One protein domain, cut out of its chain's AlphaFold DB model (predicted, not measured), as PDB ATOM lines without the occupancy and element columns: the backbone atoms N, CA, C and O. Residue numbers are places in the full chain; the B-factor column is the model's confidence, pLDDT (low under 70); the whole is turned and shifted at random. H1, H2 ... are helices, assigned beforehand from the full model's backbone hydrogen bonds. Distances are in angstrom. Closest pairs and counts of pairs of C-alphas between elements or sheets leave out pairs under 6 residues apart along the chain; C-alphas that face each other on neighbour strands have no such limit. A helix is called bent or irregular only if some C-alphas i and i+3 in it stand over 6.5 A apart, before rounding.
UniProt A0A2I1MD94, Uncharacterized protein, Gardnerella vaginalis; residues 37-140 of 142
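This is residues 37 to 140 of the 142 residues of an uncharacterized protein of Gardnerella vaginalis (UniProt A0A2I1MD94). H2 runs through the middle of a loosely joined set of helices, and the long helix H6 crosses it along one side. H3 and H4 pair up on the side of H2 away from H6, while H1 lies toward one end of H6 and the small H5 sits by the last residues of H2, toward the other end. The printed part has 104 residues with six named helices, H1 to H6 in order along the chain, and no named strand, and its class is all helix. It is compact, with a radius of gyration of the C-alphas of 14.2 A, and rounded, with spans of 39 by 32 by 27 A.

Begin at Ser 37; residues 37 to 46 come before the first named helix. Find C-alpha 47 at (148.990, 119.587, 125.520), where H1 begins; it takes residues 47 to 59 and is 17.9 A long. H2, residues 67 to 82, begins at C-alpha 67 at (168.792, 112.613, 133.359) and is 22.6 A long. Next come H3, residues 90 to 97, 10.5 A long, then H4, residues 103 to 106, 5.3 A, and H5, residues 109 to 113, 5.8 A. H6, residues 118 to 140, runs 34.0 A to C-alpha 140 at (170.583, 106.863, 122.225); it is neither bent nor irregular, but only just: C-alphas 137 and 140 are 6.3 A apart.

Look first at H2 and H6, which touch, the closest C-alphas being those of Ser 71 and Arg 129, 5.8 A apart. They run opposite ways at a steep tilt of 47 degrees. H2 touches H5 with residues 76 to 80 alone, the closest C-alphas being those of Ala 80 and Ile 112, 6.6 A apart. H2 and H4 are close but not clearly touching, at 7.4 A between the C-alphas of Glu 69 and Leu 103. H3 touches H4, with the C-alphas of Ala 92 and Phe 106 closest at 5.8 A. H1 and H6 are close but not clearly touching, at 6.4 A between the C-alphas of Ser 59 and Tyr 136, and about perpendicular at 82 degrees. H1 and H2 are only just apart, at 8.3 A; H3 and H6 are apart. In H1, H2, H3 and H5 every O i to N i+4 pair is within hydrogen-bond range, in H6 17 of 19 are, and H4 is too short for such a pair.

The C-alphas of Pro 47 and Glu 116 are the two farthest apart, at 39.9 A. The printed part has no cut and no long link. Mean pLDDT of the printed part is 70.1; look for values under 70 at residues 37 to 55, 63, 81 to 92, 94, 97, 104 to 116 and 138 to 140.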
ATOM      1  N   SER A  37     156.453 104.529 131.135       53.03
ATOM      2  CA  SER A  37     156.089 103.882 129.868       53.03
ATOM      3  C   SER A  37     154.675 103.289 129.868       53.03
ATOM      4  O   SER A  37     154.097 103.107 128.799       53.03
ATOM      5  N   LYS A  38     154.087 103.052 131.049       53.09
ATOM      6  CA  LYS A  38     152.719 102.531 131.208       53.09
ATOM      7  C   LYS A  38     151.644 103.620 131.203       53.09
ATOM      8  O   LYS A  38     150.460 103.294 131.219       53.09
ATOM      9  N   MET A  39     152.036 104.893 131.167       55.06
ATOM     10  CA  MET A  39     151.111 106.029 131.126       55.06
ATOM     11  C   MET A  39     150.478 106.138 129.736       55.06
ATOM     12  O   MET A  39     151.204 106.229 128.738       55.06
ATOM     13  N   LYS A  40     149.145 106.128 129.642       51.38
ATOM     14  CA  LYS A  40     148.439 106.258 128.358       51.38
ATOM     15  C   LYS A  40     148.264 107.741 128.017       51.38
ATOM     16  O   LYS A  40     148.084 108.563 128.907       51.38
ATOM     17  N   SER A  41     148.330 108.090 126.728       48.09
ATOM     18  CA  SER A  41     148.102 109.469 126.247       48.09
ATOM     19  C   SER A  41     146.740 110.016 126.669       48.09
ATOM     20  O   SER A  41     146.579 111.202 126.924       48.09
ATOM     21  N   ASP A  42     145.762 109.126 126.799       47.22
ATOM     22  CA  ASP A  42     144.366 109.475 127.052       47.22
ATOM     23  C   ASP A  42     144.115 109.880 128.523       47.22
ATOM     24  O   ASP A  42     143.012 110.307 128.878       47.22
ATOM     25  N   ASP A  43     145.143 109.768 129.376       46.72
ATOM     26  CA  ASP A  43     145.129 110.166 130.788       46.72
ATOM     27  C   ASP A  43     145.563 111.637 130.990       46.72
ATOM     28  O   ASP A  43     145.399 112.196 132.082       46.72
ATOM     29  N   ILE A  44     146.072 112.298 129.936       49.22
ATOM     30  CA  ILE A  44     146.629 113.657 129.974       49.22
ATOM     31  C   ILE A  44     145.836 114.599 129.061       49.22
ATOM     32  O   ILE A  44     145.924 114.553 127.841       49.22
ATOM     33  N   ILE A  45     145.077 115.518 129.665       46.88
ATOM     34  CA  ILE A  45     144.214 116.469 128.934       46.88
ATOM     35  C   ILE A  45     144.992 117.717 128.467       46.88
ATOM     36  O   ILE A  45     144.550 118.441 127.579       46.88
ATOM     37  N   CYS A  46     146.166 117.988 129.043       51.78
ATOM     38  CA  CYS A  46     146.920 119.211 128.780       51.78
ATOM     39  C   CYS A  46     148.016 119.000 127.720       51.78
ATOM     40  O   CYS A  46     148.934 118.218 127.968       51.78
ATOM     41  N   PRO A  47     148.000 119.737 126.591       54.22
ATOM     42  CA  PRO A  47     148.990 119.587 125.520       54.22
ATOM     43  C   PRO A  47     150.443 119.786 125.971       54.22
ATOM     44  O   PRO A  47     151.325 119.068 125.511       54.22
ATOM     45  N   MET A  48     150.697 120.702 126.917       57.31
ATOM     46  CA  MET A  48     152.041 120.882 127.485       57.31
ATOM     47  C   MET A  48     152.473 119.681 128.329       57.31
ATOM     48  O   MET A  48     153.609 119.238 128.227       57.31
ATOM     49  N   CYS A  49     151.569 119.121 129.139       63.41
ATOM     50  CA  CYS A  49     151.852 117.916 129.922       63.41
ATOM     51  C   CYS A  49     152.052 116.689 129.031       63.41
ATOM     52  O   CYS A  49     152.847 115.821 129.369       63.41
ATOM     53  N   GLN A  50     151.337 116.620 127.906       62.19
ATOM     54  CA  GLN A  50     151.472 115.537 126.937       62.19
ATOM     55  C   GLN A  50     152.823 115.624 126.223       62.19
ATOM     56  O   GLN A  50     153.555 114.644 126.191       62.19
ATOM     57  N   MET A  51     153.204 116.815 125.753       65.44
ATOM     58  CA  MET A  51     154.527 117.064 125.173       65.44
ATOM     59  C   MET A  51     155.657 116.744 126.161       65.44
ATOM     60  O   MET A  51     156.660 116.137 125.782       65.44
ATOM     61  N   GLU A  52     155.494 117.110 127.434       67.69
ATOM     62  CA  GLU A  52     156.466 116.798 128.483       67.69
ATOM     63  C   GLU A  52     156.543 115.287 128.743       67.69
ATOM     64  O   GLU A  52     157.637 114.735 128.846       67.69
ATOM     65  N   LEU A  53     155.400 114.591 128.779       69.38
ATOM     66  CA  LEU A  53     155.357 113.135 128.905       69.38
ATOM     67  C   LEU A  53     156.051 112.453 127.719       69.38
ATOM     68  O   LEU A  53     156.809 111.507 127.919       69.38
ATOM     69  N   ASP A  54     155.810 112.917 126.496       69.00
ATOM     70  CA  ASP A  54     156.409 112.345 125.288       69.00
ATOM     71  C   ASP A  54     157.923 112.605 125.237       69.00
ATOM     72  O   ASP A  54     158.710 111.712 124.897       69.00
ATOM     73  N   THR A  55     158.356 113.789 125.675       69.88
ATOM     74  CA  THR A  55     159.776 114.128 125.856       69.88
ATOM     75  C   THR A  55     160.419 113.237 126.916       69.88
ATOM     76  O   THR A  55     161.499 112.686 126.699       69.88
ATOM     77  N   LEU A  56     159.734 113.009 128.034       73.44
ATOM     78  CA  LEU A  56     160.219 112.149 129.104       73.44
ATOM     79  C   LEU A  56     160.295 110.678 128.672       73.44
ATOM     80  O   LEU A  56     161.267 109.996 128.986       73.44
ATOM     81  N   LYS A  57     159.299 110.184 127.927       71.94
ATOM     82  CA  LYS A  57     159.284 108.816 127.384       71.94
ATOM     83  C   LYS A  57     160.412 108.580 126.385       71.94
ATOM     84  O   LYS A  57     161.003 107.504 126.393       71.94
ATOM     85  N   SER A  58     160.695 109.566 125.536       75.75
ATOM     86  CA  SER A  58     161.712 109.455 124.485       75.75
ATOM     87  C   SER A  58     163.135 109.677 124.998       75.75
ATOM     88  O   SER A  58     164.053 108.985 124.567       75.75
ATOM     89  N   SER A  59     163.334 110.623 125.919       77.75
ATOM     90  CA  SER A  59     164.672 111.075 126.322       77.75
ATOM     91  C   SER A  59     165.043 110.772 127.773       77.75
ATOM     92  O   SER A  59     166.214 110.905 128.139       77.75
ATOM     93  N   GLY A  60     164.074 110.388 128.609       76.12
ATOM     94  CA  GLY A  60     164.272 110.240 130.052       76.12
ATOM     95  C   GLY A  60     164.581 111.549 130.764       76.12
ATOM     96  O   GLY A  60     165.215 111.531 131.816       76.12
ATOM     97  N   ARG A  61     164.229 112.686 130.159       80.44
ATOM     98  CA  ARG A  61     164.508 114.020 130.689       80.44
ATOM     99  C   ARG A  61     163.255 114.874 130.655       80.44
ATOM    100  O   ARG A  61     162.502 114.815 129.684       80.44
ATOM    101  N   PHE A  62     163.079 115.689 131.687       75.00
ATOM    102  CA  PHE A  62     162.276 116.900 131.555       75.00
ATOM    103  C   PHE A  62     163.024 117.939 130.727       75.00
ATOM    104  O   PHE A  62     164.257 117.913 130.625       75.00
ATOM    105  N   HIS A  63     162.280 118.868 130.143       69.44
ATOM    106  CA  HIS A  63     162.872 119.998 129.451       69.44
ATOM    107  C   HIS A  63     163.816 120.766 130.394       69.44
ATOM    108  O   HIS A  63     163.493 120.993 131.557       69.44
ATOM    109  N   ASN A  64     164.999 121.131 129.891       72.25
ATOM    110  CA  ASN A  64     166.067 121.822 130.630       72.25
ATOM    111  C   ASN A  64     166.654 121.095 131.853       72.25
ATOM    112  O   ASN A  64     167.489 121.679 132.539       72.25
ATOM    113  N   LEU A  65     166.316 119.822 132.085       77.88
ATOM    114  CA  LEU A  65     166.936 119.004 133.129       77.88
ATOM    115  C   LEU A  65     167.827 117.901 132.539       77.88
ATOM    116  O   LEU A  65     167.564 117.320 131.478       77.88
ATOM    117  N   SER A  66     168.897 117.566 133.254       85.50
ATOM    118  CA  SER A  66     169.681 116.354 133.011       85.50
ATOM    119  C   SER A  66     168.888 115.087 133.377       85.50
ATOM    120  O   SER A  66     167.841 115.138 134.028       85.50
ATOM    121  N   ILE A  67     169.387 113.911 132.967       85.44
ATOM    122  CA  ILE A  67     168.792 112.613 133.359       85.44
ATOM    123  C   ILE A  67     168.873 112.433 134.878       85.44
ATOM    124  O   ILE A  67     167.944 111.913 135.486       85.44
ATOM    125  N   GLU A  68     169.970 112.876 135.490       85.12
ATOM    126  CA  GLU A  68     170.187 112.803 136.937       85.12
ATOM    127  C   GLU A  68     169.168 113.661 137.688       85.12
ATOM    128  O   GLU A  68     168.457 113.152 138.554       85.12
ATOM    129  N   GLU A  69     169.019 114.922 137.288       81.69
ATOM    130  CA  GLU A  69     168.020 115.842 137.843       81.69
ATOM    131  C   GLU A  69     166.596 115.319 137.644       81.69
ATOM    132  O   GLU A  69     165.787 115.319 138.571       81.69
ATOM    133  N   THR A  70     166.302 114.777 136.463       80.69
ATOM    134  CA  THR A  70     165.007 114.156 136.173       80.69
ATOM    135  C   THR A  70     164.757 112.938 137.066       80.69
ATOM    136  O   THR A  70     163.661 112.773 137.598       80.69
ATOM    137  N   SER A  71     165.771 112.100 137.297       82.25
ATOM    138  CA  SER A  71     165.650 110.935 138.179       82.25
ATOM    139  C   SER A  71     165.351 111.342 139.626       82.25
ATOM    140  O   SER A  71     164.513 110.723 140.281       82.25
ATOM    141  N   LEU A  72     165.965 112.430 140.097       80.94
ATOM    142  CA  LEU A  72     165.727 112.993 141.420       80.94
ATOM    143  C   LEU A  72     164.268 113.450 141.555       80.94
ATOM    144  O   LEU A  72     163.568 113.041 142.482       80.94
ATOM    145  N   VAL A  73     163.785 114.218 140.576       77.38
ATOM    146  CA  VAL A  73     162.399 114.705 140.517       77.38
ATOM    147  C   VAL A  73     161.397 113.554 140.526       77.38
ATOM    148  O   VAL A  73     160.455 113.570 141.320       77.38
ATOM    149  N   ILE A  74     161.609 112.520 139.708       76.19
ATOM    150  CA  ILE A  74     160.715 111.355 139.643       76.19
ATOM    151  C   ILE A  74     160.701 110.600 140.969       76.19
ATOM    152  O   ILE A  74     159.630 110.269 141.480       76.19
ATOM    153  N   PHE A  75     161.875 110.321 141.534       79.19
ATOM    154  CA  PHE A  75     161.987 109.560 142.772       79.19
ATOM    155  C   PHE A  75     161.273 110.258 143.931       79.19
ATOM    156  O   PHE A  75     160.426 109.657 144.596       79.19
ATOM    157  N   PHE A  76     161.551 111.543 144.145       75.25
ATOM    158  CA  PHE A  76     160.946 112.283 145.248       75.25
ATOM    159  C   PHE A  76     159.457 112.570 145.022       75.25
ATOM    160  O   PHE A  76     158.692 112.520 145.985       75.25
ATOM    161  N   SER A  77     159.008 112.717 143.770       72.06
ATOM    162  CA  SER A  77     157.571 112.752 143.443       72.06
ATOM    163  C   SER A  77     156.864 111.445 143.820       72.06
ATOM    164  O   SER A  77     155.776 111.480 144.394       72.06
ATOM    165  N   ARG A  78     157.494 110.285 143.571       72.00
ATOM    166  CA  ARG A  78     156.961 108.970 143.986       72.00
ATOM    167  C   ARG A  78     156.870 108.850 145.501       72.00
ATOM    168  O   ARG A  78     155.869 108.357 146.017       72.00
ATOM    169  N   MET A  79     157.906 109.285 146.211       72.75
ATOM    170  CA  MET A  79     157.937 109.235 147.674       72.75
ATOM    171  C   MET A  79     156.863 110.125 148.285       72.75
ATOM    172  O   MET A  79     156.118 109.678 149.148       72.75
ATOM    173  N   ALA A  80     156.721 111.350 147.797       70.00
ATOM    174  CA  ALA A  80     155.709 112.264 148.291       70.00
ATOM    175  C   ALA A  80     154.285 111.811 147.978       70.00
ATOM    176  O   ALA A  80     153.407 111.962 148.820       70.00
ATOM    177  N   TYR A  81     154.063 111.167 146.827       65.75
ATOM    178  CA  TYR A  81     152.786 110.516 146.540       65.75
ATOM    179  C   TYR A  81     152.447 109.422 147.557       65.75
ATOM    180  O   TYR A  81     151.344 109.427 148.101       65.75
ATOM    181  N   LYS A  82     153.394 108.527 147.875       67.31
ATOM    182  CA  LYS A  82     153.192 107.483 148.899       67.31
ATOM    183  C   LYS A  82     152.845 108.072 150.271       67.31
ATOM    184  O   LYS A  82     152.041 107.492 150.991       67.31
ATOM    185  N   GLU A  83     153.442 109.210 150.614       66.88
ATOM    186  CA  GLU A  83     153.256 109.881 151.906       66.88
ATOM    187  C   GLU A  83     152.119 110.916 151.912       66.88
ATOM    188  O   GLU A  83     151.893 111.560 152.934       66.88
ATOM    189  N   ASN A  84     151.417 111.108 150.789       63.91
ATOM    190  CA  ASN A  84     150.438 112.183 150.603       63.91
ATOM    191  C   ASN A  84     150.990 113.579 150.986       63.91
ATOM    192  O   ASN A  84     150.300 114.394 151.600       63.91
ATOM    193  N   LYS A  85     152.259 113.834 150.647       63.66
ATOM    194  CA  LYS A  85     152.964 115.103 150.867       63.66
ATOM    195  C   LYS A  85     153.143 115.872 149.558       63.66
ATOM    196  O   LYS A  85     153.148 115.284 148.476       63.66
ATOM    197  N   CYS A  86     153.335 117.183 149.673       60.22
ATOM    198  CA  CYS A  86     153.802 118.024 148.575       60.22
ATOM    199  C   CYS A  86     155.339 118.044 148.569       60.22
ATOM    200  O   CYS A  86     155.952 117.884 149.620       60.22
ATOM    201  N   ILE A  87     155.962 118.243 147.406       58.47
ATOM    202  CA  ILE A  87     157.429 118.401 147.316       58.47
ATOM    203  C   ILE A  87     157.875 119.803 146.936       58.47
ATOM    204  O   ILE A  87     159.015 120.138 147.223       58.47
ATOM    205  N   GLY A  88     156.968 120.582 146.346       61.75
ATOM    206  CA  GLY A  88     157.145 121.958 145.908       61.75
ATOM    207  C   GLY A  88     155.843 122.478 145.288       61.75
ATOM    208  O   GLY A  88     154.906 121.706 145.042       61.75
ATOM    209  N   ASP A  89     155.774 123.786 145.050       62.62
ATOM    210  CA  ASP A  89     154.633 124.438 144.403       62.62
ATOM    211  C   ASP A  89     154.828 124.611 142.880       62.62
ATOM    212  O   ASP A  89     155.912 124.411 142.320       62.62
ATOM    213  N   ASN A  90     153.749 124.986 142.184       63.38
ATOM    214  CA  ASN A  90     153.751 125.182 140.730       63.38
ATOM    215  C   ASN A  90     154.705 126.295 140.277       63.38
ATOM    216  O   ASN A  90     155.240 126.231 139.170       63.38
ATOM    217  N   GLN A  91     154.861 127.347 141.080       66.94
ATOM    218  CA  GLN A  91     155.659 128.510 140.719       66.94
ATOM    219  C   GLN A  91     157.145 128.148 140.728       66.94
ATOM    220  O   GLN A  91     157.829 128.411 139.738       66.94
ATOM    221  N   ALA A  92     157.609 127.472 141.779       69.25
ATOM    222  CA  ALA A  92     158.964 126.942 141.866       69.25
ATOM    223  C   ALA A  92     159.251 125.974 140.706       69.25
ATOM    224  O   ALA A  92     160.272 126.103 140.029       69.25
ATOM    225  N   TRP A  93     158.312 125.068 140.391       71.38
ATOM    226  CA  TRP A  93     158.457 124.155 139.250       71.38
ATOM    227  C   TRP A  93     158.605 124.887 137.911       71.38
ATOM    228  O   TRP A  93     159.449 124.535 137.086       71.38
ATOM    229  N   ASN A  94     157.791 125.918 137.675       68.19
ATOM    230  CA  ASN A  94     157.845 126.709 136.444       68.19
ATOM    231  C   ASN A  94     159.183 127.435 136.294       68.19
ATOM    232  O   ASN A  94     159.771 127.411 135.214       68.19
ATOM    233  N   GLN A  95     159.682 128.022 137.380       70.25
ATOM    234  CA  GLN A  95     160.966 128.717 137.389       70.25
ATOM    235  C   GLN A  95     162.127 127.760 137.086       70.25
ATOM    236  O   GLN A  95     163.015 128.098 136.309       70.25
ATOM    237  N   ILE A  96     162.091 126.532 137.605       70.62
ATOM    238  CA  ILE A  96     163.104 125.508 137.298       70.62
ATOM    239  C   ILE A  96     163.062 125.096 135.830       70.62
ATOM    240  O   ILE A  96     164.102 125.050 135.176       70.62
ATOM    241  N   ARG A  97     161.868 124.849 135.279       69.19
ATOM    242  CA  ARG A  97     161.716 124.491 133.858       69.19
ATOM    243  C   ARG A  97     162.211 125.584 132.918       69.19
ATOM    244  O   ARG A  97     162.751 125.277 131.857       69.19
ATOM    245  N   ASN A  98     162.069 126.843 133.313       73.56
ATOM    246  CA  ASN A  98     162.575 127.985 132.557       73.56
ATOM    247  C   ASN A  98     164.077 128.246 132.776       73.56
ATOM    248  O   ASN A  98     164.630 129.154 132.158       73.56
ATOM    249  N   GLY A  99     164.747 127.480 133.646       71.44
ATOM    250  CA  GLY A  99     166.145 127.715 134.023       71.44
ATOM    251  C   GLY A  99     166.350 128.959 134.897       71.44
ATOM    252  O   GLY A  99     167.473 129.431 135.046       71.44
ATOM    253  N   GLU A 100     165.275 129.504 135.469       79.50
ATOM    254  CA  GLU A 100     165.280 130.696 136.324       79.50
ATOM    255  C   GLU A 100     165.676 130.367 137.771       79.50
ATOM    256  O   GLU A 100     166.113 131.252 138.509       79.50
ATOM    257  N   GLN A 101     165.542 129.103 138.188       73.25
ATOM    258  CA  GLN A 101     165.946 128.627 139.509       73.25
ATOM    259  C   GLN A 101     166.609 127.244 139.464       73.25
ATOM    260  O   GLN A 101     166.270 126.423 138.608       73.25
ATOM    261  N   PRO A 102     167.547 126.961 140.388       72.69
ATOM    262  CA  PRO A 102     168.148 125.641 140.501       72.69
ATOM    263  C   PRO A 102     167.143 124.636 141.064       72.69
ATOM    264  O   PRO A 102     166.316 124.970 141.905       72.69
ATOM    265  N   LEU A 103     167.292 123.363 140.699       70.25
ATOM    266  CA  LEU A 103     166.433 122.286 141.190       70.25
ATOM    267  C   LEU A 103     166.418 122.163 142.732       70.25
ATOM    268  O   LEU A 103     165.454 121.670 143.309       70.25
ATOM    269  N   SER A 104     167.455 122.645 143.424       68.50
ATOM    270  CA  SER A 104     167.495 122.688 144.889       68.50
ATOM    271  C   SER A 104     166.406 123.564 145.521       68.50
ATOM    272  O   SER A 104     166.077 123.328 146.680       68.50
ATOM    273  N   SER A 105     165.826 124.531 144.797       62.62
ATOM    274  CA  SER A 105     164.678 125.316 145.279       62.62
ATOM    275  C   SER A 105     163.347 124.576 145.148       62.62
ATOM    276  O   SER A 105     162.371 124.968 145.778       62.62
ATOM    277  N   PHE A 106     163.304 123.494 144.363       63.19
ATOM    278  CA  PHE A 106     162.096 122.696 144.160       63.19
ATOM    279  C   PHE A 106     161.729 121.836 145.353       63.19
ATOM    280  O   PHE A 106     160.628 121.313 145.415       63.19
ATOM    281  N   PHE A 107     162.717 121.559 146.192       64.25
ATOM    282  CA  PHE A 107     162.763 120.364 146.994       64.25
ATOM    283  C   PHE A 107     162.738 120.738 148.468       64.25
ATOM    284  O   PHE A 107     163.782 120.990 149.071       64.25
ATOM    285  N   GLU A 108     161.574 120.630 149.100       60.06
ATOM    286  CA  GLU A 108     161.484 120.530 150.563       60.06
ATOM    287  C   GLU A 108     161.870 119.109 151.022       60.06
ATOM    288  O   GLU A 108     161.157 118.414 151.748       60.06
ATOM    289  N   LEU A 109     163.045 118.643 150.573       54.06
ATOM    290  CA  LEU A 109     163.587 117.303 150.821       54.06
ATOM    291  C   LEU A 109     163.607 116.946 152.304       54.06
ATOM    292  O   LEU A 109     163.455 115.777 152.647       54.06
ATOM    293  N   ALA A 110     163.759 117.943 153.175       54.09
ATOM    294  CA  ALA A 110     163.743 117.765 154.617       54.09
ATOM    295  C   ALA A 110     162.483 117.027 155.097       54.09
ATOM    296  O   ALA A 110     162.606 116.118 155.909       54.09
ATOM    297  N   GLU A 111     161.291 117.314 154.563       60.53
ATOM    298  CA  GLU A 111     160.054 116.680 155.040       60.53
ATOM    299  C   GLU A 111     159.872 115.234 154.559       60.53
ATOM    300  O   GLU A 111     159.227 114.426 155.237       60.53
ATOM    301  N   ILE A 112     160.436 114.896 153.398       62.34
ATOM    302  CA  ILE A 112     160.391 113.544 152.817       62.34
ATOM    303  C   ILE A 112     161.504 112.671 153.403       62.34
ATOM    304  O   ILE A 112     161.315 111.470 153.605       62.34
ATOM    305  N   LEU A 113     162.664 113.272 153.687       59.75
ATOM    306  CA  LEU A 113     163.811 112.620 154.317       59.75
ATOM    307  C   LEU A 113     163.636 112.462 155.831       59.75
ATOM    308  O   LEU A 113     164.253 111.559 156.391       59.75
ATOM    309  N   ASN A 114     162.768 113.248 156.481       60.03
ATOM    310  CA  ASN A 114     162.414 113.117 157.904       60.03
ATOM    311  C   ASN A 114     161.532 111.886 158.205       60.03
ATOM    312  O   ASN A 114     160.640 111.915 159.052       60.03
ATOM    313  N   LYS A 115     161.763 110.789 157.482       62.06
ATOM    314  CA  LYS A 115     161.377 109.451 157.923       62.06
ATOM    315  C   LYS A 115     162.308 109.034 159.056       62.06
ATOM    316  O   LYS A 115     163.445 109.490 159.129       62.06
ATOM    317  N   GLU A 116     161.883 108.065 159.861       59.62
ATOM    318  CA  GLU A 116     162.722 107.458 160.910       59.62
ATOM    319  C   GLU A 116     164.037 106.845 160.370       59.62
ATOM    320  O   GLU A 116     164.907 106.458 161.147       59.62
ATOM    321  N   ASN A 117     164.219 106.765 159.041       71.06
ATOM    322  CA  ASN A 117     165.426 106.243 158.410       71.06
ATOM    323  C   ASN A 117     165.809 106.969 157.093       71.06
ATOM    324  O   ASN A 117     165.556 106.448 156.000       71.06
ATOM    325  N   PRO A 118     166.466 108.144 157.160       75.62
ATOM    326  CA  PRO A 118     166.913 108.895 155.979       75.62
ATOM    327  C   PRO A 118     167.921 108.120 155.114       75.62
ATOM    328  O   PRO A 118     167.910 108.230 153.889       75.62
ATOM    329  N   LEU A 119     168.759 107.278 155.727       79.06
ATOM    330  CA  LEU A 119     169.733 106.451 155.008       79.06
ATOM    331  C   LEU A 119     169.057 105.419 154.100       79.06
ATOM    332  O   LEU A 119     169.571 105.120 153.023       79.06
ATOM    333  N   SER A 120     167.910 104.878 154.515       81.12
ATOM    334  CA  SER A 120     167.134 103.954 153.685       81.12
ATOM    335  C   SER A 120     166.610 104.640 152.425       81.12
ATOM    336  O   SER A 120     166.673 104.055 151.347       81.12
ATOM    337  N   VAL A 121     166.137 105.884 152.546       79.38
ATOM    338  CA  VAL A 121     165.625 106.662 151.408       79.38
ATOM    339  C   VAL A 121     166.747 106.987 150.425       79.38
ATOM    340  O   VAL A 121     166.563 106.833 149.221       79.38
ATOM    341  N   LEU A 122     167.928 107.368 150.924       82.12
ATOM    342  CA  LEU A 122     169.095 107.632 150.073       82.12
ATOM    343  C   LEU A 122     169.553 106.382 149.311       82.12
ATOM    344  O   LEU A 122     169.832 106.466 148.120       82.12
ATOM    345  N   LYS A 123     169.552 105.209 149.956       84.62
ATOM    346  CA  LYS A 123     169.877 103.937 149.287       84.62
ATOM    347  C   LYS A 123     168.858 103.559 148.211       84.62
ATOM    348  O   LYS A 123     169.246 103.080 147.149       84.62
ATOM    349  N   GLU A 124     167.567 103.760 148.477       86.19
ATOM    350  CA  GLU A 124     166.511 103.526 147.482       86.19
ATOM    351  C   GLU A 124     166.656 104.489 146.293       86.19
ATOM    352  O   GLU A 124     166.530 104.064 145.143       86.19
ATOM    353  N   TYR A 125     167.000 105.756 146.562       86.69
ATOM    354  CA  TYR A 125     167.309 106.732 145.521       86.69
ATOM    355  C   TYR A 125     168.516 106.312 144.684       86.69
ATOM    356  O   TYR A 125     168.414 106.328 143.464       86.69
ATOM    357  N   ASP A 126     169.631 105.902 145.295       87.75
ATOM    358  CA  ASP A 126     170.826 105.481 144.554       87.75
ATOM    359  C   ASP A 126     170.519 104.302 143.615       87.75
ATOM    360  O   ASP A 126     170.842 104.359 142.427       87.75
ATOM    361  N   PHE A 127     169.800 103.283 144.104       90.12
ATOM    362  CA  PHE A 127     169.375 102.143 143.283       90.12
ATOM    363  C   PHE A 127     168.456 102.563 142.123       90.12
ATOM    364  O   PHE A 127     168.609 102.108 140.980       90.12
ATOM    365  N   PHE A 128     167.492 103.445 142.404       87.69
ATOM    366  CA  PHE A 128     166.601 103.994 141.387       87.69
ATOM    367  C   PHE A 128     167.371 104.812 140.345       87.69
ATOM    368  O   PHE A 128     167.184 104.592 139.147       87.69
ATOM    369  N   ARG A 129     168.248 105.720 140.789       88.44
ATOM    370  CA  ARG A 129     169.063 106.610 139.955       88.44
ATOM    371  C   ARG A 129     169.894 105.804 138.968       88.44
ATOM    372  O   ARG A 129     169.845 106.081 137.773       88.44
ATOM    373  N   GLU A 130     170.609 104.787 139.438       90.25
ATOM    374  CA  GLU A 130     171.441 103.935 138.581       90.25
ATOM    375  C   GLU A 130     170.615 103.229 137.501       90.25
ATOM    376  O   GLU A 130     170.959 103.262 136.316       90.25
ATOM    377  N   SER A 131     169.481 102.647 137.896       87.25
ATOM    378  CA  SER A 131     168.573 101.958 136.975       87.25
ATOM    379  C   SER A 131     167.966 102.916 135.941       87.25
ATOM    380  O   SER A 131     167.875 102.585 134.756       87.25
ATOM    381  N   TYR A 132     167.577 104.117 136.377       86.50
ATOM    382  CA  TYR A 132     166.989 105.155 135.534       86.50
ATOM    383  C   TYR A 132     168.003 105.700 134.521       86.50
ATOM    384  O   TYR A 132     167.719 105.735 133.322       86.50
ATOM    385  N   ILE A 133     169.207 106.058 134.982       87.38
ATOM    386  CA  ILE A 133     170.288 106.552 134.123       87.38
ATOM    387  C   ILE A 133     170.646 105.513 133.071       87.38
ATOM    388  O   ILE A 133     170.739 105.859 131.894       87.38
ATOM    389  N   LYS A 134     170.796 104.243 133.458       87.38
ATOM    390  CA  LYS A 134     171.105 103.165 132.515       87.38
ATOM    391  C   LYS A 134     170.048 103.056 131.411       87.38
ATOM    392  O   LYS A 134     170.393 103.108 130.233       87.38
ATOM    393  N   LYS A 135     168.760 103.007 131.783       85.12
ATOM    394  CA  LYS A 135     167.630 102.917 130.836       85.12
ATOM    395  C   LYS A 135     167.674 104.013 129.766       85.12
ATOM    396  O   LYS A 135     167.447 103.723 128.591       85.12
ATOM    397  N   TYR A 136     167.963 105.251 130.170       82.94
ATOM    398  CA  TYR A 136     167.904 106.425 129.290       82.94
ATOM    399  C   TYR A 136     169.248 106.855 128.682       82.94
ATOM    400  O   TYR A 136     169.295 107.729 127.816       82.94
ATOM    401  N   SER A 137     170.350 106.222 129.090       79.06
ATOM    402  CA  SER A 137     171.665 106.398 128.456       79.06
ATOM    403  C   SER A 137     171.864 105.438 127.280       79.06
ATOM    404  O   SER A 137     172.492 105.809 126.288       79.06
ATOM    405  N   ASP A 138     171.279 104.239 127.347       65.25
ATOM    406  CA  ASP A 138     171.373 103.223 126.290       65.25
ATOM    407  C   ASP A 138     170.393 103.459 125.123       65.25
ATOM    408  O   ASP A 138     170.621 102.988 124.009       65.25
ATOM    409  N   SER A 139     169.333 104.243 125.335       55.75
ATOM    410  CA  SER A 139     168.296 104.548 124.329       55.75
ATOM    411  C   SER A 139     168.752 105.509 123.223       55.75
ATOM    412  O   SER A 139     168.028 105.697 122.254       55.75
ATOM    413  N   LYS A 140     169.965 106.074 123.309       45.69
ATOM    414  CA  LYS A 140     170.583 106.863 122.225       45.69
ATOM    415  C   LYS A 140     171.287 106.019 121.148       45.69
ATOM    416  O   LYS A 140     171.919 106.589 120.263       45.69
TER     417      LYS A 140